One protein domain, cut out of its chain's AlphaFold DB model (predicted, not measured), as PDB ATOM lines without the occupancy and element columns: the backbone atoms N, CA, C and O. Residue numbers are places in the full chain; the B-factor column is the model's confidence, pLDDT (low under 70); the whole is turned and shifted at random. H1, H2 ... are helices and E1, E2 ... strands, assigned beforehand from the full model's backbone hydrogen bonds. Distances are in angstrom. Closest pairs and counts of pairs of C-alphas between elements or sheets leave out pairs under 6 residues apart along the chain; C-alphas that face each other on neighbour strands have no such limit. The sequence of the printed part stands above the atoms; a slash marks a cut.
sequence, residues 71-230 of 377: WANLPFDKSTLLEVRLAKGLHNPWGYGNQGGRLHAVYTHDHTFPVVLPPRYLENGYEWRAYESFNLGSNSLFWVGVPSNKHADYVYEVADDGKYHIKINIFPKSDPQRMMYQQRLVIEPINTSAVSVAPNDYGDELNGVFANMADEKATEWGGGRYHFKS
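What this domain is: This is residues 71 to 230 of the 377 residues of an uncharacterized protein of Moraxella lacunata (UniProt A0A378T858). A sheet of five strands, curled like part of a barrel, makes one side of this domain, and a smaller strongly twisted sheet, E2 E3 E4, carries its wall onward where E2 runs beside E1. H1 and the small hairpin E9 E10 lie across the gap between the far parts of the two sheets, E10 beside E3 and H1 by E7, and the long unnamed stretch of residues 87 to 119 passes through the middle of this incomplete ring. The printed part has 160 residues with ten named strands and one named helix, in the order E1 E2 E3 E4 E5 E6 E7 E8 H1 E9 E10. The large sheet is mixed, in the order E1 E5 E6 E7 E8, while E2 E3 E4 and E9 E10 are antiparallel. The class is mostly strand, though under half of the residues are in named elements; the whole is compact, with a radius of gyration of the C-alphas of 15.2 A and spans of 42 by 38 by 29 A.

Where its parts are: E1, residues 82 to 86, begins with C-alpha 82 at (-31.522, -43.887, -24.240). E2, residues 120 to 123, is followed by E3, residues 126 to 132, 18.9 A long, and E4, residues 141 to 147, 19.8 A. E5, residues 154 to 160, measures 19.7 A and E6, residues 165 to 172, 23.4 A. E7, residues 181 to 191, is the longest strand at 30.4 A, ending with C-alpha 191 at (-13.553, -44.968, 4.782). E8, residues 194 to 198, leads to H1, residues 202 to 211, 14.2 A from first to last C-alpha. E9, residues 218 to 221, and E10, residues 225 to 228, come last, with C-alpha 228 at (-22.297, -30.214, -25.155).

How they stand to each other: In the large sheet E1 is an edge strand, parallel to E5 at 13 degrees, with N 83 and O 154 2.9 A apart. E5, E6, E7 and E8 form a meander, each strand the antiparallel neighbour of the one before. N 157 and O 169 of the hairpin E5 and E6 are 2.9 A apart, N 168 and O 183 of the hairpin E6 and E7 2.8 A, and N 188 and O 196 of the hairpin E7 and E8 2.9 A. The pairing of E7 is staggered: residues 181 to 186 pair with E6, and residues 186 to 191 with E8. The closest C-alphas of E1 and E2, those of Glu 83 and Leu 122, are 4.7 A apart. E2, E3 and E4 form a second meander, with N 121 and O 128 3.0 A apart and N 129 and O 144 2.9 A. The closest C-alphas of E3 and E10 are those of Ala 130 and His 227, 5.0 A apart. E9 and E10 are a hairpin, with N 219 and O 227 2.8 A apart. H1 is on the large sheet at a height over the sheet of 9.4 A. The closest C-alphas of H1 and E10 are those of Asn 207 and Arg 225, 6.3 A apart. In H1 every O i to N i+4 pair is within hydrogen-bond range. H1 and E3 are apart, and E4 and E5 are apart too.

The domain as a whole: The two C-alphas farthest apart, those of Asn 149 and Asn 191, are 43.5 A apart. The printed part has no cut. The link E1 to E2, residues 87 to 119, is long; within it residues 90 to 91 pair with residues 113 to 114, parallel, and its residues 102 to 103 pair with residues 195 to 196 of E8, antiparallel. The mean pLDDT of the printed part is 74.9; 53 residues are under 70, among them residues 88 to 113, 133 to 140 and 190 to 195.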
ATOM      1  N   TRP A  71     -17.184 -53.860 -26.275       57.22
ATOM      2  CA  TRP A  71     -18.429 -53.119 -26.045       57.22
ATOM      3  C   TRP A  71     -18.598 -51.919 -26.997       57.22
ATOM      4  O   TRP A  71     -19.703 -51.408 -27.153       57.22
ATOM      5  N   ALA A  72     -17.536 -51.540 -27.721       51.97
ATOM      6  CA  ALA A  72     -17.559 -50.556 -28.806       51.97
ATOM      7  C   ALA A  72     -18.454 -50.948 -30.005       51.97
ATOM      8  O   ALA A  72     -18.636 -50.137 -30.907       51.97
ATOM      9  N   ASN A  73     -19.012 -52.164 -30.025       58.12
ATOM     10  CA  ASN A  73     -19.847 -52.682 -31.115       58.12
ATOM     11  C   ASN A  73     -21.361 -52.546 -30.875       58.12
ATOM     12  O   ASN A  73     -22.152 -53.133 -31.621       58.12
ATOM     13  N   LEU A  74     -21.797 -51.812 -29.845       70.88
ATOM     14  CA  LEU A  74     -23.209 -51.440 -29.744       70.88
ATOM     15  C   LEU A  74     -23.589 -50.586 -30.969       70.88
ATOM     16  O   LEU A  74     -22.798 -49.730 -31.366       70.88
ATOM     17  N   PRO A  75     -24.778 -50.782 -31.570       79.25
ATOM     18  CA  PRO A  75     -25.217 -50.075 -32.777       79.25
ATOM     19  C   PRO A  75     -25.652 -48.634 -32.462       79.25
ATOM     20  O   PRO A  75     -26.641 -48.144 -32.996       79.25
ATOM     21  N   PHE A  76     -24.969 -47.990 -31.519       85.94
ATOM     22  CA  PHE A  76     -25.262 -46.636 -31.092       85.94
ATOM     23  C   PHE A  76     -24.611 -45.657 -32.048       85.94
ATOM     24  O   PHE A  76     -23.480 -45.845 -32.490       85.94
ATOM     25  N   ASP A  77     -25.341 -44.598 -32.338       85.44
ATOM     26  CA  ASP A  77     -24.908 -43.505 -33.187       85.44
ATOM     27  C   ASP A  77     -25.436 -42.168 -32.649       85.44
ATOM     28  O   ASP A  77     -26.164 -42.098 -31.653       85.44
ATOM     29  N   LYS A  78     -25.119 -41.083 -33.359       84.69
ATOM     30  CA  LYS A  78     -25.525 -39.712 -33.018       84.69
ATOM     31  C   LYS A  78     -27.044 -39.505 -32.957       84.69
ATOM     32  O   LYS A  78     -27.496 -38.482 -32.435       84.69
ATOM     33  N   SER A  79     -27.843 -40.410 -33.522       85.44
ATOM     34  CA  SER A  79     -29.309 -40.357 -33.488       85.44
ATOM     35  C   SER A  79     -29.899 -41.137 -32.313       85.44
ATOM     36  O   SER A  79     -31.002 -40.820 -31.868       85.44
ATOM     37  N   THR A  80     -29.135 -42.079 -31.759       88.62
ATOM     38  CA  THR A  80     -29.558 -42.936 -30.656       88.62
ATOM     39  C   THR A  80     -29.924 -42.112 -29.421       88.62
ATOM     40  O   THR A  80     -29.214 -41.184 -29.009       88.62
ATOM     41  N   LEU A  81     -31.052 -42.470 -28.807       90.00
ATOM     42  CA  LEU A  81     -31.499 -41.952 -27.519       90.00
ATOM     43  C   LEU A  81     -31.782 -43.104 -26.563       90.00
ATOM     44  O   LEU A  81     -32.442 -44.079 -26.919       90.00
ATOM     45  N   LEU A  82     -31.297 -42.948 -25.332       94.00
ATOM     46  CA  LEU A  82     -31.522 -43.887 -24.240       94.00
ATOM     47  C   LEU A  82     -32.607 -43.345 -23.315       94.00
ATOM     48  O   LEU A  82     -32.546 -42.185 -22.909       94.00
ATOM     49  N   GLU A  83     -33.577 -44.183 -22.961       96.38
ATOM     50  CA  GLU A  83     -34.446 -43.940 -21.814       96.38
ATOM     51  C   GLU A  83     -33.681 -44.360 -20.564       96.38
ATOM     52  O   GLU A  83     -33.386 -45.539 -20.375       96.38
ATOM     53  N   VAL A  84     -33.340 -43.390 -19.730       93.19
ATOM     54  CA  VAL A  84     -32.610 -43.610 -18.492       93.19
ATOM     55  C   VAL A  84     -33.613 -43.880 -17.375       93.19
ATOM     56  O   VAL A  84     -34.477 -43.053 -17.080       93.19
ATOM     57  N   ARG A  85     -33.506 -45.064 -16.770       91.25
ATOM     58  CA  ARG A  85     -34.313 -45.504 -15.630       91.25
ATOM     59  C   ARG A  85     -33.403 -45.706 -14.445       91.25
ATOM     60  O   ARG A  85     -32.499 -46.533 -14.489       91.25
ATOM     61  N   LEU A  86     -33.637 -44.939 -13.397       83.69
ATOM     62  CA  LEU A  86     -32.714 -44.864 -12.281       83.69
ATOM     63  C   LEU A  86     -33.450 -45.186 -10.995       83.69
ATOM     64  O   LEU A  86     -34.514 -44.629 -10.713       83.69
ATOM     65  N   ALA A  87     -32.844 -46.042 -10.182       77.81
ATOM     66  CA  ALA A  87     -33.119 -46.045  -8.759       77.81
ATOM     67  C   ALA A  87     -32.805 -44.648  -8.169       77.81
ATOM     68  O   ALA A  87     -31.987 -43.892  -8.698       77.81
ATOM     69  N   LYS A  88     -33.523 -44.258  -7.109       69.06
ATOM     70  CA  LYS A  88     -33.450 -42.901  -6.531       69.06
ATOM     71  C   LYS A  88     -32.033 -42.548  -6.075       69.06
ATOM     72  O   LYS A  88     -31.356 -43.404  -5.541       69.06
ATOM     73  N   GLY A  89     -31.659 -41.270  -6.177       62.34
ATOM     74  CA  GLY A  89     -30.389 -40.766  -5.647       62.34
ATOM     75  C   GLY A  89     -29.235 -41.020  -6.610       62.34
ATOM     76  O   GLY A  89     -28.500 -41.983  -6.476       62.34
ATOM     77  N   LEU A  90     -29.044 -40.148  -7.595       61.62
ATOM     78  CA  LEU A  90     -27.862 -40.222  -8.454       61.62
ATOM     79  C   LEU A  90     -26.689 -39.526  -7.799       61.62
ATOM     80  O   LEU A  90     -26.862 -38.509  -7.141       61.62
ATOM     81  N   HIS A  91     -25.490 -40.007  -8.076       61.88
ATOM     82  CA  HIS A  91     -24.275 -39.259  -7.854       61.88
ATOM     83  C   HIS A  91     -23.340 -39.456  -9.041       61.88
ATOM     84  O   HIS A  91     -23.160 -40.566  -9.537       61.88
ATOM     85  N   ASN A  92     -22.737 -38.367  -9.510       57.81
ATOM     86  CA  ASN A  92     -21.700 -38.465 -10.519       57.81
ATOM     87  C   ASN A  92     -20.397 -38.935  -9.843       57.81
ATOM     88  O   ASN A  92     -19.817 -38.157  -9.083       57.81
ATOM     89  N   PRO A  93     -19.905 -40.155 -10.129       51.69
ATOM     90  CA  PRO A  93     -18.719 -40.713  -9.483       51.69
ATOM     91  C   PRO A  93     -17.473 -39.837  -9.684       51.69
ATOM     92  O   PRO A  93     -16.587 -39.796  -8.839       51.69
ATOM     93  N   TRP A  94     -17.407 -39.073 -10.772       53.84
ATOM     94  CA  TRP A  94     -16.246 -38.245 -11.101       53.84
ATOM     95  C   TRP A  94     -16.309 -36.822 -10.530       53.84
ATOM     96  O   TRP A  94     -15.512 -35.960 -10.915       53.84
ATOM     97  N   GLY A  95     -17.266 -36.551  -9.642       48.72
ATOM     98  CA  GLY A  95     -17.309 -35.337  -8.840       48.72
ATOM     99  C   GLY A  95     -16.394 -35.470  -7.626       48.72
ATOM    100  O   GLY A  95     -16.642 -36.319  -6.785       48.72
ATOM    101  N   TYR A  96     -15.376 -34.604  -7.525       44.09
ATOM    102  CA  TYR A  96     -14.235 -34.628  -6.583       44.09
ATOM    103  C   TYR A  96     -13.112 -35.619  -6.928       44.09
ATOM    104  O   TYR A  96     -13.056 -36.737  -6.432       44.09
ATOM    105  N   GLY A  97     -12.141 -35.119  -7.702       41.47
ATOM    106  CA  GLY A  97     -10.773 -35.637  -7.726       41.47
ATOM    107  C   GLY A  97     -10.621 -37.028  -8.336       41.47
ATOM    108  O   GLY A  97     -10.606 -38.028  -7.631       41.47
ATOM    109  N   ASN A  98     -10.380 -37.076  -9.647       37.06
ATOM    110  CA  ASN A  98      -9.856 -38.258 -10.332       37.06
ATOM    111  C   ASN A  98      -8.452 -38.606  -9.795       37.06
ATOM    112  O   ASN A  98      -7.440 -38.226 -10.378       37.06
ATOM    113  N   GLN A  99      -8.376 -39.335  -8.682       38.91
ATOM    114  CA  GLN A  99      -7.163 -40.044  -8.274       38.91
ATOM    115  C   GLN A  99      -7.479 -41.533  -8.080       38.91
ATOM    116  O   GLN A  99      -7.669 -42.016  -6.966       38.91
ATOM    117  N   GLY A 100      -7.536 -42.262  -9.201       39.66
ATOM    118  CA  GLY A 100      -7.373 -43.721  -9.234       39.66
ATOM    119  C   GLY A 100      -8.536 -44.564  -8.698       39.66
ATOM    120  O   GLY A 100      -8.301 -45.453  -7.885       39.66
ATOM    121  N   GLY A 101      -9.775 -44.307  -9.135       45.59
ATOM    122  CA  GLY A 101     -10.942 -45.142  -8.790       45.59
ATOM    123  C   GLY A 101     -11.535 -44.894  -7.396       45.59
ATOM    124  O   GLY A 101     -12.400 -45.642  -6.945       45.59
ATOM    125  N   ARG A 102     -11.079 -43.847  -6.699       50.06
ATOM    126  CA  ARG A 102     -11.641 -43.403  -5.420       50.06
ATOM    127  C   ARG A 102     -12.729 -42.378  -5.684       50.06
ATOM    128  O   ARG A 102     -12.447 -41.327  -6.251       50.06
ATOM    129  N   LEU A 103     -13.948 -42.681  -5.259       54.78
ATOM    130  CA  LEU A 103     -15.072 -41.765  -5.351       54.78
ATOM    131  C   LEU A 103     -15.256 -41.104  -3.991       54.78
ATOM    132  O   LEU A 103     -15.478 -41.777  -2.981       54.78
ATOM    133  N   HIS A 104     -15.197 -39.777  -3.966       48.53
ATOM    134  CA  HIS A 104     -15.607 -38.965  -2.822       48.53
ATOM    135  C   HIS A 104     -17.139 -38.888  -2.772       48.53
ATOM    136  O   HIS A 104     -17.744 -37.820  -2.813       48.53
ATOM    137  N   ALA A 105     -17.779 -40.051  -2.713       48.03
ATOM    138  CA  ALA A 105     -19.173 -40.149  -2.348       48.03
ATOM    139  C   ALA A 105     -19.212 -40.500  -0.865       48.03
ATOM    140  O   ALA A 105     -18.761 -41.570  -0.445       48.03
ATOM    141  N   VAL A 106     -19.789 -39.613  -0.059       42.38
ATOM    142  CA  VAL A 106     -20.430 -40.083   1.160       42.38
ATOM    143  C   VAL A 106     -21.591 -40.926   0.659       42.38
ATOM    144  O   VAL A 106     -22.518 -40.388   0.052       42.38
ATOM    145  N   TYR A 107     -21.538 -42.242   0.874       43.31
ATOM    146  CA  TYR A 107     -22.763 -43.030   0.899       43.31
ATOM    147  C   TYR A 107     -23.567 -42.462   2.071       43.31
ATOM    148  O   TYR A 107     -23.396 -42.868   3.224       43.31
ATOM    149  N   THR A 108     -24.341 -41.407   1.815       41.78
ATOM    150  CA  THR A 108     -25.290 -40.926   2.804       41.78
ATOM    151  C   THR A 108     -26.309 -42.044   2.984       41.78
ATOM    152  O   THR A 108     -26.431 -42.953   2.160       41.78
ATOM    153  N   HIS A 109     -27.060 -42.016   4.078       39.62
ATOM    154  CA  HIS A 109     -28.110 -43.007   4.325       39.62
ATOM    155  C   HIS A 109     -29.236 -42.980   3.258       39.62
ATOM    156  O   HIS A 109     -30.205 -43.721   3.381       39.62
ATOM    157  N   ASP A 110     -29.091 -42.171   2.201       48.56
ATOM    158  CA  ASP A 110     -30.091 -41.840   1.190       48.56
ATOM    159  C   ASP A 110     -29.894 -42.582  -0.149       48.56
ATOM    160  O   ASP A 110     -30.516 -42.207  -1.138       48.56
ATOM    161  N   HIS A 111     -29.067 -43.640  -0.188       53.34
ATOM    162  CA  HIS A 111     -28.887 -44.517  -1.361       53.34
ATOM    163  C   HIS A 111     -28.431 -43.781  -2.636       53.34
ATOM    164  O   HIS A 111     -29.036 -43.916  -3.693       53.34
ATOM    165  N   THR A 112     -27.360 -42.989  -2.557       58.72
ATOM    166  CA  THR A 112     -26.801 -42.311  -3.733       58.72
ATOM    167  C   THR A 112     -25.903 -43.235  -4.570       58.72
ATOM    168  O   THR A 112     -24.972 -43.857  -4.056       58.72
ATOM    169  N   PHE A 113     -26.162 -43.322  -5.876       63.50
ATOM    170  CA  PHE A 113     -25.505 -44.254  -6.795       63.50
ATOM    171  C   PHE A 113     -24.427 -43.578  -7.652       63.50
ATOM    172  O   PHE A 113     -24.771 -42.692  -8.437       63.50
ATOM    173  N   PRO A 114     -23.153 -44.011  -7.585       70.19
ATOM    174  CA  PRO A 114     -22.129 -43.623  -8.552       70.19
ATOM    175  C   PRO A 114     -22.440 -44.210  -9.932       70.19
ATOM    176  O   PRO A 114     -22.238 -45.403 -10.151       70.19
ATOM    177  N   VAL A 115     -22.928 -43.388 -10.862       76.94
ATOM    178  CA  VAL A 115     -23.245 -43.837 -12.224       76.94
ATOM    179  C   VAL A 115     -22.790 -42.883 -13.315       76.94
ATOM    180  O   VAL A 115     -22.854 -41.659 -13.185       76.94
ATOM    181  N   VAL A 116     -22.386 -43.476 -14.436       80.00
ATOM    182  CA  VAL A 116     -22.180 -42.772 -15.702       80.00
ATOM    183  C   VAL A 116     -23.528 -42.499 -16.332       80.00
ATOM    184  O   VAL A 116     -24.374 -43.391 -16.396       80.00
ATOM    185  N   LEU A 117     -23.718 -41.287 -16.834       83.88
ATOM    186  CA  LEU A 117     -24.884 -40.944 -17.634       83.88
ATOM    187  C   LEU A 117     -24.446 -40.608 -19.059       83.88
ATOM    188  O   LEU A 117     -23.383 -40.005 -19.236       83.88
ATOM    189  N   PRO A 118     -25.267 -40.936 -20.070       87.12
ATOM    190  CA  PRO A 118     -25.011 -40.503 -21.433       87.12
ATOM    191  C   PRO A 118     -24.943 -38.967 -21.528       87.12
ATOM    192  O   PRO A 118     -25.629 -38.268 -20.767       87.12
ATOM    193  N   PRO A 119     -24.207 -38.410 -22.509       85.88
ATOM    194  CA  PRO A 119     -24.183 -36.966 -22.750       85.88
ATOM    195  C   PRO A 119     -25.581 -36.418 -23.063       85.88
ATOM    196  O   PRO A 119     -25.879 -35.265 -22.756       85.88
ATOM    197  N   ARG A 120     -26.449 -37.252 -23.652       90.50
ATOM    198  CA  ARG A 120     -27.843 -36.948 -23.971       90.50
ATOM    199  C   ARG A 120     -28.735 -38.158 -23.712       90.50
ATOM    200  O   ARG A 120     -28.443 -39.238 -24.219       90.50
ATOM    201  N   TYR A 121     -29.834 -37.981 -22.986       93.00
ATOM    202  CA  TYR A 121     -30.776 -39.066 -22.688       93.00
ATOM    203  C   TYR A 121     -32.203 -38.569 -22.443       93.00
ATOM    204  O   TYR A 121     -32.446 -37.369 -22.342       93.00
ATOM    205  N   LEU A 122     -33.148 -39.502 -22.352       95.19
ATOM    206  CA  LEU A 122     -34.543 -39.259 -22.007       95.19
ATOM    207  C   LEU A 122     -34.841 -39.776 -20.598       95.19
ATOM    208  O   LEU A 122     -34.556 -40.927 -20.294       95.19
ATOM    209  N   GLU A 123     -35.449 -38.955 -19.749       92.81
ATOM    210  CA  GLU A 123     -35.932 -39.370 -18.424       92.81
ATOM    211  C   GLU A 123     -37.148 -38.513 -18.051       92.81
ATOM    212  O   GLU A 123     -37.115 -37.286 -18.173       92.81
ATOM    213  N   ASN A 124     -38.230 -39.148 -17.589       90.25
ATOM    214  CA  ASN A 124     -39.425 -38.480 -17.050       90.25
ATOM    215  C   ASN A 124     -40.055 -37.408 -17.970       90.25
ATOM    216  O   ASN A 124     -40.569 -36.400 -17.489       90.25
ATOM    217  N   GLY A 125     -40.027 -37.620 -19.293       92.81
ATOM    218  CA  GLY A 125     -40.590 -36.692 -20.290       92.81
ATOM    219  C   GLY A 125     -39.661 -35.542 -20.700       92.81
ATOM    220  O   GLY A 125     -40.086 -34.623 -21.401       92.81
ATOM    221  N   TYR A 126     -38.397 -35.586 -20.279       94.56
ATOM    222  CA  TYR A 126     -37.377 -34.592 -20.600       94.56
ATOM    223  C   TYR A 126     -36.252 -35.209 -21.424       94.56
ATOM    224  O   TYR A 126     -35.844 -36.341 -21.174       94.56
ATOM    225  N   GLU A 127     -35.724 -34.439 -22.374       94.00
ATOM    226  CA  GLU A 127     -34.409 -34.675 -22.963       94.00
ATOM    227  C   GLU A 127     -33.367 -33.928 -22.141       94.00
ATOM    228  O   GLU A 127     -33.371 -32.697 -22.081       94.00
ATOM    229  N   TRP A 128     -32.490 -34.694 -21.511       92.88
ATOM    230  CA  TRP A 128     -31.398 -34.210 -20.688       92.88
ATOM    231  C   TRP A 128     -30.126 -34.121 -21.508       92.88
ATOM    232  O   TRP A 128     -29.815 -35.034 -22.272       92.88
ATOM    233  N   ARG A 129     -29.374 -33.035 -21.327       90.62
ATOM    234  CA  ARG A 129     -28.073 -32.807 -21.962       90.62
ATOM    235  C   ARG A 129     -27.039 -32.401 -20.929       90.62
ATOM    236  O   ARG A 129     -27.311 -31.526 -20.110       90.62
ATOM    237  N   ALA A 130     -25.875 -33.036 -20.987       88.00
ATOM    238  CA  ALA A 130     -24.716 -32.678 -20.186       88.00
ATOM    239  C   ALA A 130     -24.063 -31.423 -20.768       88.00
ATOM    240  O   ALA A 130     -23.660 -31.432 -21.928       88.00
ATOM    241  N   TYR A 131     -23.922 -30.377 -19.968       85.38
ATOM    242  CA  TYR A 131     -23.116 -29.207 -20.312       85.38
ATOM    243  C   TYR A 131     -21.919 -29.112 -19.383       85.38
ATOM    244  O   TYR A 131     -21.981 -29.590 -18.249       85.38
ATOM    245  N   GLU A 132     -20.855 -28.476 -19.865       76.94
ATOM    246  CA  GLU A 132     -19.695 -28.154 -19.043       76.94
ATOM    247  C   GLU A 132     -20.071 -27.184 -17.915       76.94
ATOM    248  O   GLU A 132     -20.690 -26.142 -18.135       76.94
ATOM    249  N   SER A 133     -19.679 -27.542 -16.694       68.19
ATOM    250  CA  SER A 133     -19.619 -26.636 -15.554       68.19
ATOM    251  C   SER A 133     -18.202 -26.098 -15.473       68.19
ATOM    252  O   SER A 133     -17.275 -26.836 -15.140       68.19
ATOM    253  N   PHE A 134     -18.046 -24.805 -15.729       62.25
ATOM    254  CA  PHE A 134     -16.754 -24.124 -15.662       62.25
ATOM    255  C   PHE A 134     -16.314 -23.778 -14.228       62.25
ATOM    256  O   PHE A 134     -15.308 -23.100 -14.021       62.25
ATOM    257  N   ASN A 135     -17.053 -24.260 -13.227       60.62
ATOM    258  CA  ASN A 135     -16.619 -24.208 -11.843       60.62
ATOM    259  C   ASN A 135     -15.535 -25.290 -11.622       60.62
ATOM    260  O   ASN A 135     -15.832 -26.483 -11.513       60.62
ATOM    261  N   LEU A 136     -14.272 -24.859 -11.568       48.53
ATOM    262  CA  LEU A 136     -13.061 -25.596 -11.180       48.53
ATOM    263  C   LEU A 136     -13.208 -26.350  -9.838       48.53
ATOM    264  O   LEU A 136     -12.493 -27.325  -9.583       48.53
ATOM    265  N   GLY A 137     -14.158 -25.955  -8.989       48.47
ATOM    266  CA  GLY A 137     -14.594 -26.680  -7.797       48.47
ATOM    267  C   GLY A 137     -15.366 -27.968  -8.089       48.47
ATOM    268  O   GLY A 137     -16.580 -28.026  -7.922       48.47
ATOM    269  N   SER A 138     -14.643 -29.024  -8.475       50.25
ATOM    270  CA  SER A 138     -15.047 -30.435  -8.338       50.25
ATOM    271  C   SER A 138     -16.493 -30.767  -8.739       50.25
ATOM    272  O   SER A 138     -17.225 -31.409  -7.980       50.25
ATOM    273  N   ASN A 139     -16.866 -30.354  -9.954       54.19
ATOM    274  CA  ASN A 139     -17.893 -30.943 -10.817       54.19
ATOM    275  C   ASN A 139     -17.828 -30.249 -12.185       54.19
ATOM    276  O   ASN A 139     -18.200 -29.087 -12.300       54.19
ATOM    277  N   SER A 140     -17.369 -30.961 -13.218       62.06
ATOM    278  CA  SER A 140     -17.176 -30.404 -14.573       62.06
ATOM    279  C   SER A 140     -18.426 -30.466 -15.443       62.06
ATOM    280  O   SER A 140     -18.367 -30.052 -16.590       62.06
ATOM    281  N   LEU A 141     -19.552 -30.985 -14.937       74.75
ATOM    282  CA  LEU A 141     -20.792 -31.092 -15.706       74.75
ATOM    283  C   LEU A 141     -22.011 -30.670 -14.862       74.75
ATOM    284  O   LEU A 141     -21.955 -30.671 -13.634       74.75
ATOM    285  N   PHE A 142     -23.132 -30.385 -15.513       80.81
ATOM    286  CA  PHE A 142     -24.499 -30.488 -14.975       80.81
ATOM    287  C   PHE A 142     -25.431 -30.906 -16.118       80.81
ATOM    288  O   PHE A 142     -25.069 -30.781 -17.291       80.81
ATOM    289  N   TRP A 143     -26.621 -31.415 -15.793       88.50
ATOM    290  CA  TRP A 143     -27.594 -31.811 -16.815       88.50
ATOM    291  C   TRP A 143     -28.755 -30.834 -16.884       88.50
ATOM    292  O   TRP A 143     -29.377 -30.521 -15.872       88.50
ATOM    293  N   VAL A 144     -29.080 -30.408 -18.098       92.75
ATOM    294  CA  VAL A 144     -30.237 -29.562 -18.387       92.75
ATOM    295  C   VAL A 144     -31.286 -30.394 -19.106       92.75
ATOM    296  O   VAL A 144     -30.999 -30.993 -20.142       92.75
ATOM    297  N   GLY A 145     -32.486 -30.443 -18.540       94.25
ATOM    298  CA  GLY A 145     -33.644 -31.156 -19.057       94.25
ATOM    299  C   GLY A 145     -34.634 -30.198 -19.705       94.25
ATOM    300  O   GLY A 145     -35.186 -29.322 -19.036       94.25
ATOM    301  N   VAL A 146     -34.936 -30.411 -20.982       94.25
ATOM    302  CA  VAL A 146     -36.002 -29.697 -21.706       94.25
ATOM    303  C   VAL A 146     -37.120 -30.689 -22.039       94.25
ATOM    304  O   VAL A 146     -36.806 -31.818 -22.424       94.25
ATOM    305  N   PRO A 147     -38.414 -30.333 -21.893       94.88
ATOM    306  CA  PRO A 147     -39.504 -31.236 -22.251       94.88
ATOM    307  C   PRO A 147     -39.351 -31.759 -23.677       94.88
ATOM    308  O   PRO A 147     -39.067 -30.992 -24.600       94.88
ATOM    309  N   SER A 148     -39.548 -33.061 -23.860       93.56
ATOM    310  CA  SER A 148     -39.323 -33.721 -25.141       93.56
ATOM    311  C   SER A 148     -40.369 -34.794 -25.401       93.56
ATOM    312  O   SER A 148     -40.716 -35.570 -24.515       93.56
ATOM    313  N   ASN A 149     -40.835 -34.857 -26.648       93.88
ATOM    314  CA  ASN A 149     -41.741 -35.901 -27.138       93.88
ATOM    315  C   ASN A 149     -40.989 -37.012 -27.888       93.88
ATOM    316  O   ASN A 149     -41.609 -37.820 -28.573       93.88
ATOM    317  N   LYS A 150     -39.651 -37.020 -27.833       92.81
ATOM    318  CA  LYS A 150     -38.848 -38.051 -28.493       92.81
ATOM    319  C   LYS A 150     -39.034 -39.405 -27.811       92.81
ATOM    320  O   LYS A 150     -39.376 -39.492 -26.632       92.81
ATOM    321  N   HIS A 151     -38.757 -40.463 -28.562       92.31
ATOM    322  CA  HIS A 151     -38.770 -41.832 -28.067       92.31
ATOM    323  C   HIS A 151     -37.350 -42.397 -28.063       92.31
ATOM    324  O   HIS A 151     -36.530 -42.020 -28.897       92.31
ATOM    325  N   ALA A 152     -37.069 -43.266 -27.095       93.31
ATOM    326  CA  ALA A 152     -35.814 -43.997 -27.004       93.31
ATOM    327  C   ALA A 152     -35.950 -45.380 -27.642       93.31
ATOM    328  O   ALA A 152     -36.958 -46.060 -27.422       93.31
ATOM    329  N   ASP A 153     -34.905 -45.807 -28.343       89.62
ATOM    330  CA  ASP A 153     -34.801 -47.149 -28.925       89.62
ATOM    331  C   ASP A 153     -34.325 -48.182 -27.897       89.62
ATOM    332  O   ASP A 153     -34.676 -49.363 -27.961       89.62
ATOM    333  N   TYR A 154     -33.568 -47.724 -26.899       93.69
ATOM    334  CA  TYR A 154     -32.986 -48.556 -25.854       93.69
ATOM    335  C   TYR A 154     -33.241 -47.962 -24.471       93.69
ATOM    336  O   TYR A 154     -33.487 -46.765 -24.307       93.69
ATOM    337  N   VAL A 155     -33.162 -48.819 -23.463       94.88
ATOM    338  CA  VAL A 155     -33.251 -48.452 -22.054       94.88
ATOM    339  C   VAL A 155     -31.866 -48.596 -21.437       94.88
ATOM    340  O   VAL A 155     -31.222 -49.624 -21.628       94.88
ATOM    341  N   TYR A 156     -31.429 -47.574 -20.705       93.88
ATOM    342  CA  TYR A 156     -30.301 -47.626 -19.779       93.88
ATOM    343  C   TYR A 156     -30.869 -47.663 -18.364       93.88
ATOM    344  O   TYR A 156     -31.442 -46.683 -17.890       93.88
ATOM    345  N   GLU A 157     -30.764 -48.808 -17.706       91.38
ATOM    346  CA  GLU A 157     -31.340 -49.028 -16.386       91.38
ATOM    347  C   GLU A 157     -30.245 -49.156 -15.335       91.38
ATOM    348  O   GLU A 157     -29.317 -49.947 -15.488       91.38
ATOM    349  N   VAL A 158     -30.395 -48.408 -14.247       87.62
ATOM    350  CA  VAL A 158     -29.600 -48.534 -13.029       87.62
ATOM    351  C   VAL A 158     -30.531 -48.973 -11.910       87.62
ATOM    352  O   VAL A 158     -31.443 -48.236 -11.527       87.62
ATOM    353  N   ALA A 159     -30.275 -50.155 -11.365       84.81
ATOM    354  CA  ALA A 159     -31.034 -50.734 -10.268       84.81
ATOM    355  C   ALA A 159     -30.147 -50.977  -9.039       84.81
ATOM    356  O   ALA A 159     -28.972 -51.329  -9.164       84.81
ATOM    357  N   ASP A 160     -30.740 -50.819  -7.856       77.81
ATOM    358  CA  ASP A 160     -30.178 -51.302  -6.592       77.81
ATOM    359  C   ASP A 160     -30.327 -52.833  -6.548       77.81
ATOM    360  O   ASP A 160     -31.431 -53.355  -6.727       77.81
ATOM    361  N   ASP A 161     -29.219 -53.547  -6.346       73.50
ATOM    362  CA  ASP A 161     -29.167 -55.015  -6.229       73.50
ATOM    363  C   ASP A 161     -28.758 -55.447  -4.803       73.50
ATOM    364  O   ASP A 161     -28.248 -56.542  -4.559       73.50
ATOM    365  N   GLY A 162     -28.947 -54.549  -3.837       69.94
ATOM    366  CA  GLY A 162     -28.577 -54.697  -2.439       69.94
ATOM    367  C   GLY A 162     -27.625 -53.595  -1.976       69.94
ATOM    368  O   GLY A 162     -26.984 -52.906  -2.757       69.94
ATOM    369  N   LYS A 163     -27.448 -53.494  -0.655       68.44
ATOM    370  CA  LYS A 163     -26.760 -52.381   0.034       68.44
ATOM    371  C   LYS A 163     -25.394 -51.952  -0.541       68.44
ATOM    372  O   LYS A 163     -25.003 -50.805  -0.364       68.44
ATOM    373  N   TYR A 164     -24.656 -52.867  -1.164       74.94
ATOM    374  CA  TYR A 164     -23.318 -52.621  -1.713       74.94
ATOM    375  C   TYR A 164     -23.211 -52.990  -3.196       74.94
ATOM    376  O   TYR A 164     -22.104 -53.173  -3.694       74.94
ATOM    377  N   HIS A 165     -24.338 -53.136  -3.897       78.38
ATOM    378  CA  HIS A 165     -24.354 -53.570  -5.287       78.38
ATOM    379  C   HIS A 165     -25.277 -52.710  -6.140       78.38
ATOM    380  O   HIS A 165     -26.426 -52.457  -5.790       78.38
ATOM    381  N   ILE A 166     -24.776 -52.320  -7.309       81.25
ATOM    382  CA  ILE A 166     -25.559 -51.651  -8.347       81.25
ATOM    383  C   ILE A 166     -25.546 -52.539  -9.576       81.25
ATOM    384  O   ILE A 166     -24.516 -53.107  -9.935       81.25
ATOM    385  N   LYS A 167     -26.683 -52.634 -10.252       85.50
ATOM    386  CA  LYS A 167     -26.786 -53.283 -11.550       85.50
ATOM    387  C   LYS A 167     -27.051 -52.236 -12.621       85.50
ATOM    388  O   LYS A 167     -27.990 -51.457 -12.502       85.50
ATOM    389  N   ILE A 168     -26.235 -52.246 -13.667       87.38
ATOM    390  CA  ILE A 168     -26.404 -51.428 -14.865       87.38
ATOM    391  C   ILE A 168     -26.775 -52.356 -16.014       87.38
ATOM    392  O   ILE A 168     -26.047 -53.306 -16.294       87.38
ATOM    393  N   ASN A 169     -27.885 -52.078 -16.692       88.75
ATOM    394  CA  ASN A 169     -28.333 -52.817 -17.867       88.75
ATOM    395  C   ASN A 169     -28.553 -51.873 -19.049       88.75
ATOM    396  O   ASN A 169     -29.032 -50.753 -18.880       88.75
ATOM    397  N   ILE A 170     -28.278 -52.366 -20.254       90.31
ATOM    398  CA  ILE A 170     -28.711 -51.739 -21.503       90.31
ATOM    399  C   ILE A 170     -29.390 -52.789 -22.366       90.31
ATOM    400  O   ILE A 170     -28.827 -53.860 -22.599       90.31
ATOM    401  N   PHE A 171     -30.591 -52.487 -22.844       90.38
ATOM    402  CA  PHE A 171     -31.378 -53.394 -23.680       90.38
ATOM    403  C   PHE A 171     -32.303 -52.622 -24.634       90.38
ATOM    404  O   PHE A 171     -32.681 -51.486 -24.333       90.38
ATOM    405  N   PRO A 172     -32.692 -53.202 -25.785       91.50
ATOM    406  CA  PRO A 172     -33.674 -52.603 -26.678       91.50
ATOM    407  C   PRO A 172     -35.020 -52.478 -25.978       91.50
ATOM    408  O   PRO A 172     -35.496 -53.414 -25.339       91.50
ATOM    409  N   LYS A 173     -35.697 -51.348 -26.166       91.75
ATOM    410  CA  LYS A 173     -37.041 -51.153 -25.617       91.75
ATOM    411  C   LYS A 173     -38.059 -52.131 -26.217       91.75
ATOM    412  O   LYS A 173     -39.025 -52.496 -25.551       91.75
ATOM    413  N   SER A 174     -37.831 -52.558 -27.460       92.81
ATOM    414  CA  SER A 174     -38.650 -53.535 -28.185       92.81
ATOM    415  C   SER A 174     -38.448 -54.983 -27.728       92.81
ATOM    416  O   SER A 174     -39.347 -55.797 -27.924       92.81
ATOM    417  N   ASP A 175     -37.305 -55.305 -27.118       90.88
ATOM    418  CA  ASP A 175     -36.978 -56.650 -26.640       90.88
ATOM    419  C   ASP A 175     -36.173 -56.581 -25.329       90.88
ATOM    420  O   ASP A 175     -34.945 -56.712 -25.334       90.88
ATOM    421  N   PRO A 176     -36.851 -56.386 -24.181       87.56
ATOM    422  CA  PRO A 176     -36.186 -56.262 -22.888       87.56
ATOM    423  C   PRO A 176     -35.481 -57.532 -22.406       87.56
ATOM    424  O   PRO A 176     -34.776 -57.471 -21.408       87.56
ATOM    425  N   GLN A 177     -35.680 -58.686 -23.052       83.81
ATOM    426  CA  GLN A 177     -34.971 -59.921 -22.695       83.81
ATOM    427  C   GLN A 177     -33.588 -59.982 -23.347       83.81
ATOM    428  O   GLN A 177     -32.685 -60.659 -22.853       83.81
ATOM    429  N   ARG A 178     -33.390 -59.236 -24.437       85.38
ATOM    430  CA  ARG A 178     -32.108 -59.134 -25.122       85.38
ATOM    431  C   ARG A 178     -31.213 -58.104 -24.438       85.38
ATOM    432  O   ARG A 178     -31.127 -56.949 -24.851       85.38
ATOM    433  N   MET A 179     -30.505 -58.548 -23.404       84.75
ATOM    434  CA  MET A 179     -29.447 -57.751 -22.782       84.75
ATOM    435  C   MET A 179     -28.340 -57.460 -23.800       84.75
ATOM    436  O   MET A 179     -27.787 -58.372 -24.413       84.75
ATOM    437  N   MET A 180     -28.024 -56.182 -23.980       83.75
ATOM    438  CA  MET A 180     -26.911 -55.717 -24.814       83.75
ATOM    439  C   MET A 180     -25.695 -55.343 -23.975       83.75
ATOM    440  O   MET A 180     -24.564 -55.490 -24.425       83.75
ATOM    441  N   TYR A 181     -25.936 -54.876 -22.753       84.25
ATOM    442  CA  TYR A 181     -24.918 -54.622 -21.748       84.25
ATOM    443  C   TYR A 181     -25.488 -54.972 -20.380       84.25
ATOM    444  O   TYR A 181     -26.649 -54.675 -20.088       84.25
ATOM    445  N   GLN A 182     -24.670 -55.594 -19.541       86.19
ATOM    446  CA  GLN A 182     -24.997 -55.848 -18.151       86.19
ATOM    447  C   GLN A 182     -23.722 -55.778 -17.325       86.19
ATOM    448  O   GLN A 182     -22.762 -56.493 -17.596       86.19
ATOM    449  N   GLN A 183     -23.741 -54.942 -16.295       83.31
ATOM    450  CA  GLN A 183     -22.641 -54.781 -15.362       83.31
ATOM    451  C   GLN A 183     -23.180 -54.791 -13.943       83.31
ATOM    452  O   GLN A 183     -24.157 -54.118 -13.620       83.31
ATOM    453  N   ARG A 184     -22.508 -55.545 -13.079       84.81
ATOM    454  CA  ARG A 184     -22.715 -55.475 -11.637       84.81
ATOM    455  C   ARG A 184     -21.539 -54.723 -11.035       84.81
ATOM    456  O   ARG A 184     -20.392 -55.083 -11.295       84.81
ATOM    457  N   LEU A 185     -21.836 -53.674 -10.286       81.31
ATOM    458  CA  LEU A 185     -20.863 -52.852  -9.592       81.31
ATOM    459  C   LEU A 185     -20.900 -53.178  -8.106       81.31
ATOM    460  O   LEU A 185     -21.981 -53.230  -7.522       81.31
ATOM    461  N   VAL A 186     -19.732 -53.372  -7.502       80.62
ATOM    462  CA  VAL A 186     -19.586 -53.526  -6.050       80.62
ATOM    463  C   VAL A 186     -19.130 -52.194  -5.472       80.62
ATOM    464  O   VAL A 186     -18.131 -51.639  -5.925       80.62
ATOM    465  N   ILE A 187     -19.853 -51.690  -4.476       76.81
ATOM    466  CA  ILE A 187     -19.500 -50.487  -3.724       76.81
ATOM    467  C   ILE A 187     -18.727 -50.916  -2.482       76.81
ATOM    468  O   ILE A 187     -19.287 -51.477  -1.539       76.81
ATOM    469  N   GLU A 188     -17.437 -50.619  -2.463       75.38
ATOM    470  CA  GLU A 188     -16.565 -50.931  -1.341       75.38
ATOM    471  C   GLU A 188     -16.312 -49.660  -0.521       75.38
ATOM    472  O   GLU A 188     -15.716 -48.704  -1.022       75.38
ATOM    473  N   PRO A 189     -16.753 -49.596   0.747       71.38
ATOM    474  CA  PRO A 189     -16.415 -48.469   1.601       71.38
ATOM    475  C   PRO A 189     -14.912 -48.490   1.901       71.38
ATOM    476  O   PRO A 189     -14.409 -49.428   2.516       71.38
ATOM    477  N   ILE A 190     -14.196 -47.440   1.499       66.62
ATOM    478  CA  ILE A 190     -12.771 -47.275   1.821       66.62
ATOM    479  C   ILE A 190     -12.642 -46.659   3.217       66.62
ATOM    480  O   ILE A 190     -11.825 -47.081   4.034       66.62
ATOM    481  N   ASN A 191     -13.443 -45.629   3.487       60.69
ATOM    482  CA  ASN A 191     -13.553 -44.968   4.782       60.69
ATOM    483  C   ASN A 191     -14.921 -44.266   4.891       60.69
ATOM    484  O   ASN A 191     -15.793 -44.443   4.047       60.69
ATOM    485  N   THR A 192     -15.116 -43.457   5.931       58.34
ATOM    486  CA  THR A 192     -16.365 -42.712   6.176       58.34
ATOM    487  C   THR A 192     -16.730 -41.695   5.088       58.34
ATOM    488  O   THR A 192     -17.854 -41.207   5.073       58.34
ATOM    489  N   SER A 193     -15.792 -41.350   4.206       54.59
ATOM    490  CA  SER A 193     -15.869 -40.218   3.267       54.59
ATOM    491  C   SER A 193     -15.622 -40.620   1.813       54.59
ATOM    492  O   SER A 193     -15.624 -39.761   0.932       54.59
ATOM    493  N   ALA A 194     -15.324 -41.897   1.566       60.62
ATOM    494  CA  ALA A 194     -14.929 -42.382   0.256       60.62
ATOM    495  C   ALA A 194     -15.330 -43.840   0.058       60.62
ATOM    496  O   ALA A 194     -15.159 -44.687   0.945       60.62
ATOM    497  N   VAL A 195     -15.776 -44.129  -1.156       69.50
ATOM    498  CA  VAL A 195     -16.067 -45.476  -1.641       69.50
ATOM    499  C   VAL A 195     -15.225 -45.753  -2.886       69.50
ATOM    500  O   VAL A 195     -14.900 -44.840  -3.647       69.50
ATOM    501  N   SER A 196     -14.857 -47.007  -3.103       72.62
ATOM    502  CA  SER A 196     -14.428 -47.507  -4.409       72.62
ATOM    503  C   SER A 196     -15.585 -48.233  -5.071       72.62
ATOM    504  O   SER A 196     -16.474 -48.768  -4.405       72.62
ATOM    505  N   VAL A 197     -15.567 -48.248  -6.399       75.06
ATOM    506  CA  VAL A 197     -16.530 -48.996  -7.203       75.06
ATOM    507  C   VAL A 197     -15.767 -49.958  -8.089       75.06
ATOM    508  O   VAL A 197     -14.953 -49.520  -8.895       75.06
ATOM    509  N   ALA A 198     -16.047 -51.250  -7.943       73.81
ATOM    510  CA  ALA A 198     -15.456 -52.299  -8.762       73.81
ATOM    511  C   ALA A 198     -16.461 -52.807  -9.818       73.81
ATOM    512  O   ALA A 198     -17.631 -52.990  -9.480       73.81
ATOM    513  N   PRO A 199     -16.026 -53.097 -11.060       77.31
ATOM    514  CA  PRO A 199     -14.659 -52.935 -11.550       77.31
ATOM    515  C   PRO A 199     -14.324 -51.453 -11.792       77.31
ATOM    516  O   PRO A 199     -15.183 -50.674 -12.194       77.31
ATOM    517  N   ASN A 200     -13.079 -51.054 -11.515       71.88
ATOM    518  CA  ASN A 200     -12.678 -49.638 -11.483       71.88
ATOM    519  C   ASN A 200     -12.715 -48.950 -12.864       71.88
ATOM    520  O   ASN A 200     -12.709 -47.724 -12.933       71.88
ATOM    521  N   ASP A 201     -12.728 -49.731 -13.943       74.81
ATOM    522  CA  ASP A 201     -12.731 -49.306 -15.345       74.81
ATOM    523  C   ASP A 201     -14.135 -49.273 -15.976       74.81
ATOM    524  O   ASP A 201     -14.270 -48.868 -17.130       74.81
ATOM    525  N   TYR A 202     -15.199 -49.618 -15.233       78.19
ATOM    526  CA  TYR A 202     -16.574 -49.633 -15.768       78.19
ATOM    527  C   TYR A 202     -16.974 -48.292 -16.406       78.19
ATOM    528  O   TYR A 202     -17.740 -48.236 -17.368       78.19
ATOM    529  N   GLY A 203     -16.451 -47.205 -15.838       77.75
ATOM    530  CA  GLY A 203     -16.702 -45.850 -16.281       77.75
ATOM    531  C   GLY A 203     -16.154 -45.571 -17.678       77.75
ATOM    532  O   GLY A 203     -16.853 -44.990 -18.507       77.75
ATOM    533  N   ASP A 204     -14.933 -46.034 -17.943       76.62
ATOM    534  CA  ASP A 204     -14.274 -45.906 -19.241       76.62
ATOM    535  C   ASP A 204     -14.963 -46.796 -20.284       76.62
ATOM    536  O   ASP A 204     -15.190 -46.358 -21.414       76.62
ATOM    537  N   GLU A 205     -15.379 -48.010 -19.896       78.25
ATOM    538  CA  GLU A 205     -16.156 -48.900 -20.767       78.25
ATOM    539  C   GLU A 205     -17.489 -48.248 -21.196       78.25
ATOM    540  O   GLU A 205     -17.800 -48.208 -22.389       78.25
ATOM    541  N   LEU A 206     -18.258 -47.686 -20.253       81.44
ATOM    542  CA  LEU A 206     -19.528 -47.007 -20.551       81.44
ATOM    543  C   LEU A 206     -19.334 -45.710 -21.344       81.44
ATOM    544  O   LEU A 206     -20.092 -45.443 -22.278       81.44
ATOM    545  N   ASN A 207     -18.314 -44.916 -21.022       79.88
ATOM    546  CA  ASN A 207     -17.992 -43.714 -21.787       79.88
ATOM    547  C   ASN A 207     -17.609 -44.047 -23.235       79.88
ATOM    548  O   ASN A 207     -18.033 -43.340 -24.147       79.88
ATOM    549  N   GLY A 208     -16.889 -45.150 -23.468       76.75
ATOM    550  CA  GLY A 208     -16.591 -45.644 -24.814       76.75
ATOM    551  C   GLY A 208     -17.849 -45.984 -25.621       76.75
ATOM    552  O   GLY A 208     -17.909 -45.711 -26.817       76.75
ATOM    553  N   VAL A 209     -18.890 -46.509 -24.968       79.88
ATOM    554  CA  VAL A 209     -20.206 -46.732 -25.591       79.88
ATOM    555  C   VAL A 209     -20.906 -45.406 -25.900       79.88
ATOM    556  O   VAL A 209     -21.425 -45.209 -27.000       79.88
ATOM    557  N   PHE A 210     -20.923 -44.483 -24.937       84.44
ATOM    558  CA  PHE A 210     -21.611 -43.198 -25.073       84.44
ATOM    559  C   PHE A 210     -20.924 -42.234 -26.043       84.44
ATOM    560  O   PHE A 210     -21.598 -41.364 -26.597       84.44
ATOM    561  N   ALA A 211     -19.631 -42.420 -26.315       78.75
ATOM    562  CA  ALA A 211     -18.884 -41.688 -27.332       78.75
ATOM    563  C   ALA A 211     -19.566 -41.739 -28.707       78.75
ATOM    564  O   ALA A 211     -19.647 -40.729 -29.400       78.75
ATOM    565  N   ASN A 212     -20.138 -42.886 -29.079       80.06
ATOM    566  CA  ASN A 212     -20.813 -43.042 -30.369       80.06
ATOM    567  C   ASN A 212     -22.135 -42.256 -30.455       80.06
ATOM    568  O   ASN A 212     -22.601 -41.945 -31.551       80.06
ATOM    569  N   MET A 213     -22.728 -41.909 -29.307       83.56
ATOM    570  CA  MET A 213     -23.947 -41.097 -29.213       83.56
ATOM    571  C   MET A 213     -23.668 -39.591 -29.193       83.56
ATOM    572  O   MET A 213     -24.596 -38.786 -29.323       83.56
ATOM    573  N   ALA A 214     -22.410 -39.199 -28.990       74.19
ATOM    574  CA  ALA A 214     -21.993 -37.810 -28.991       74.19
ATOM    575  C   ALA A 214     -22.100 -37.244 -30.417       74.19
ATOM    576  O   ALA A 214     -21.465 -37.733 -31.354       74.19
ATOM    577  N   ASP A 215     -22.942 -36.225 -30.608       69.38
ATOM    578  CA  ASP A 215     -23.018 -35.525 -31.891       69.38
ATOM    579  C   ASP A 215     -21.842 -34.547 -32.075       69.38
ATOM    580  O   ASP A 215     -20.985 -34.405 -31.210       69.38
ATOM    581  N   GLU A 216     -21.771 -33.869 -33.223       61.09
ATOM    582  CA  GLU A 216     -20.641 -32.986 -33.574       61.09
ATOM    583  C   GLU A 216     -20.461 -31.789 -32.632       61.09
ATOM    584  O   GLU A 216     -19.433 -31.118 -32.677       61.09
ATOM    585  N   LYS A 217     -21.461 -31.496 -31.794       66.38
ATOM    586  CA  LYS A 217     -21.411 -30.412 -30.810       66.38
ATOM    587  C   LYS A 217     -20.974 -30.901 -29.434       66.38
ATOM    588  O   LYS A 217     -20.791 -30.072 -28.539       66.38
ATOM    589  N   ALA A 218     -20.848 -32.214 -29.261       70.38
ATOM    590  CA  ALA A 218     -20.348 -32.807 -28.045       70.38
ATOM    591  C   ALA A 218     -18.824 -32.976 -28.119       70.38
ATOM    592  O   ALA A 218     -18.283 -33.532 -29.072       70.38
ATOM    593  N   THR A 219     -18.132 -32.489 -27.099       69.75
ATOM    594  CA  THR A 219     -16.678 -32.565 -26.961       69.75
ATOM    595  C   THR A 219     -16.309 -33.505 -25.824       69.75
ATOM    596  O   THR A 219     -16.998 -33.565 -24.803       69.75
ATOM    597  N   GLU A 220     -15.220 -34.255 -25.995       70.69
ATOM    598  CA  GLU A 220     -14.654 -35.049 -24.908       70.69
ATOM    599  C   GLU A 220     -13.941 -34.116 -23.919       70.69
ATOM    600  O   GLU A 220     -13.100 -33.300 -24.295       70.69
ATOM    601  N   TRP A 221     -14.285 -34.241 -22.642       63.12
ATOM    602  CA  TRP A 221     -13.601 -33.625 -21.515       63.12
ATOM    603  C   TRP A 221     -12.909 -34.707 -20.698       63.12
ATOM    604  O   TRP A 221     -13.457 -35.797 -20.528       63.12
ATOM    605  N   GLY A 222     -11.736 -34.376 -20.149       58.78
ATOM    606  CA  GLY A 222     -10.825 -35.293 -19.459       58.78
ATOM    607  C   GLY A 222     -11.499 -36.466 -18.731       58.78
ATOM    608  O   GLY A 222     -12.430 -36.277 -17.932       58.78
ATOM    609  N   GLY A 223     -10.990 -37.670 -19.009       59.56
ATOM    610  CA  GLY A 223     -11.545 -38.942 -18.538       59.56
ATOM    611  C   GLY A 223     -12.682 -39.499 -19.405       59.56
ATOM    612  O   GLY A 223     -13.582 -40.121 -18.852       59.56
ATOM    613  N   GLY A 224     -12.699 -39.240 -20.722       64.69
ATOM    614  CA  GLY A 224     -13.669 -39.855 -21.642       64.69
ATOM    615  C   GLY A 224     -15.089 -39.287 -21.591       64.69
ATOM    616  O   GLY A 224     -16.005 -39.895 -22.141       64.69
ATOM    617  N   ARG A 225     -15.323 -38.157 -20.912       73.69
ATOM    618  CA  ARG A 225     -16.682 -37.652 -20.663       73.69
ATOM    619  C   ARG A 225     -17.138 -36.726 -21.775       73.69
ATOM    620  O   ARG A 225     -16.550 -35.673 -21.993       73.69
ATOM    621  N   TYR A 226     -18.241 -37.072 -22.418       77.62
ATOM    622  CA  TYR A 226     -18.819 -36.254 -23.477       77.62
ATOM    623  C   TYR A 226     -19.809 -35.238 -22.911       77.62
ATOM    624  O   TYR A 226     -20.604 -35.547 -22.022       77.62
ATOM    625  N   HIS A 227     -19.769 -34.021 -23.442       82.31
ATOM    626  CA  HIS A 227     -20.662 -32.935 -23.047       82.31
ATOM    627  C   HIS A 227     -20.890 -31.979 -24.208       82.31
ATOM    628  O   HIS A 227     -20.056 -31.877 -25.100       82.31
ATOM    629  N   PHE A 228     -21.998 -31.251 -24.180       84.38
ATOM    630  CA  PHE A 228     -22.297 -30.214 -25.155       84.38
ATOM    631  C   PHE A 228     -21.543 -28.936 -24.809       84.38
ATOM    632  O   PHE A 228     -21.655 -28.427 -23.691       84.38
ATOM    633  N   LYS A 229     -20.822 -28.386 -25.791       82.81
ATOM    634  CA  LYS A 229     -20.195 -27.074 -25.638       82.81
ATOM    635  C   LYS A 229     -21.269 -26.003 -25.434       82.81
ATOM    636  O   LYS A 229     -22.240 -25.925 -26.195       82.81
ATOM    637  N   SER A 230     -21.070 -25.156 -24.430       85.50
ATOM    638  CA  SER A 230     -21.937 -24.007 -24.178       85.50
ATOM    639  C   SER A 230     -21.866 -23.020 -25.358       85.50
ATOM    640  O   SER A 230     -20.767 -22.646 -25.777       85.50
TER     641      SER A 230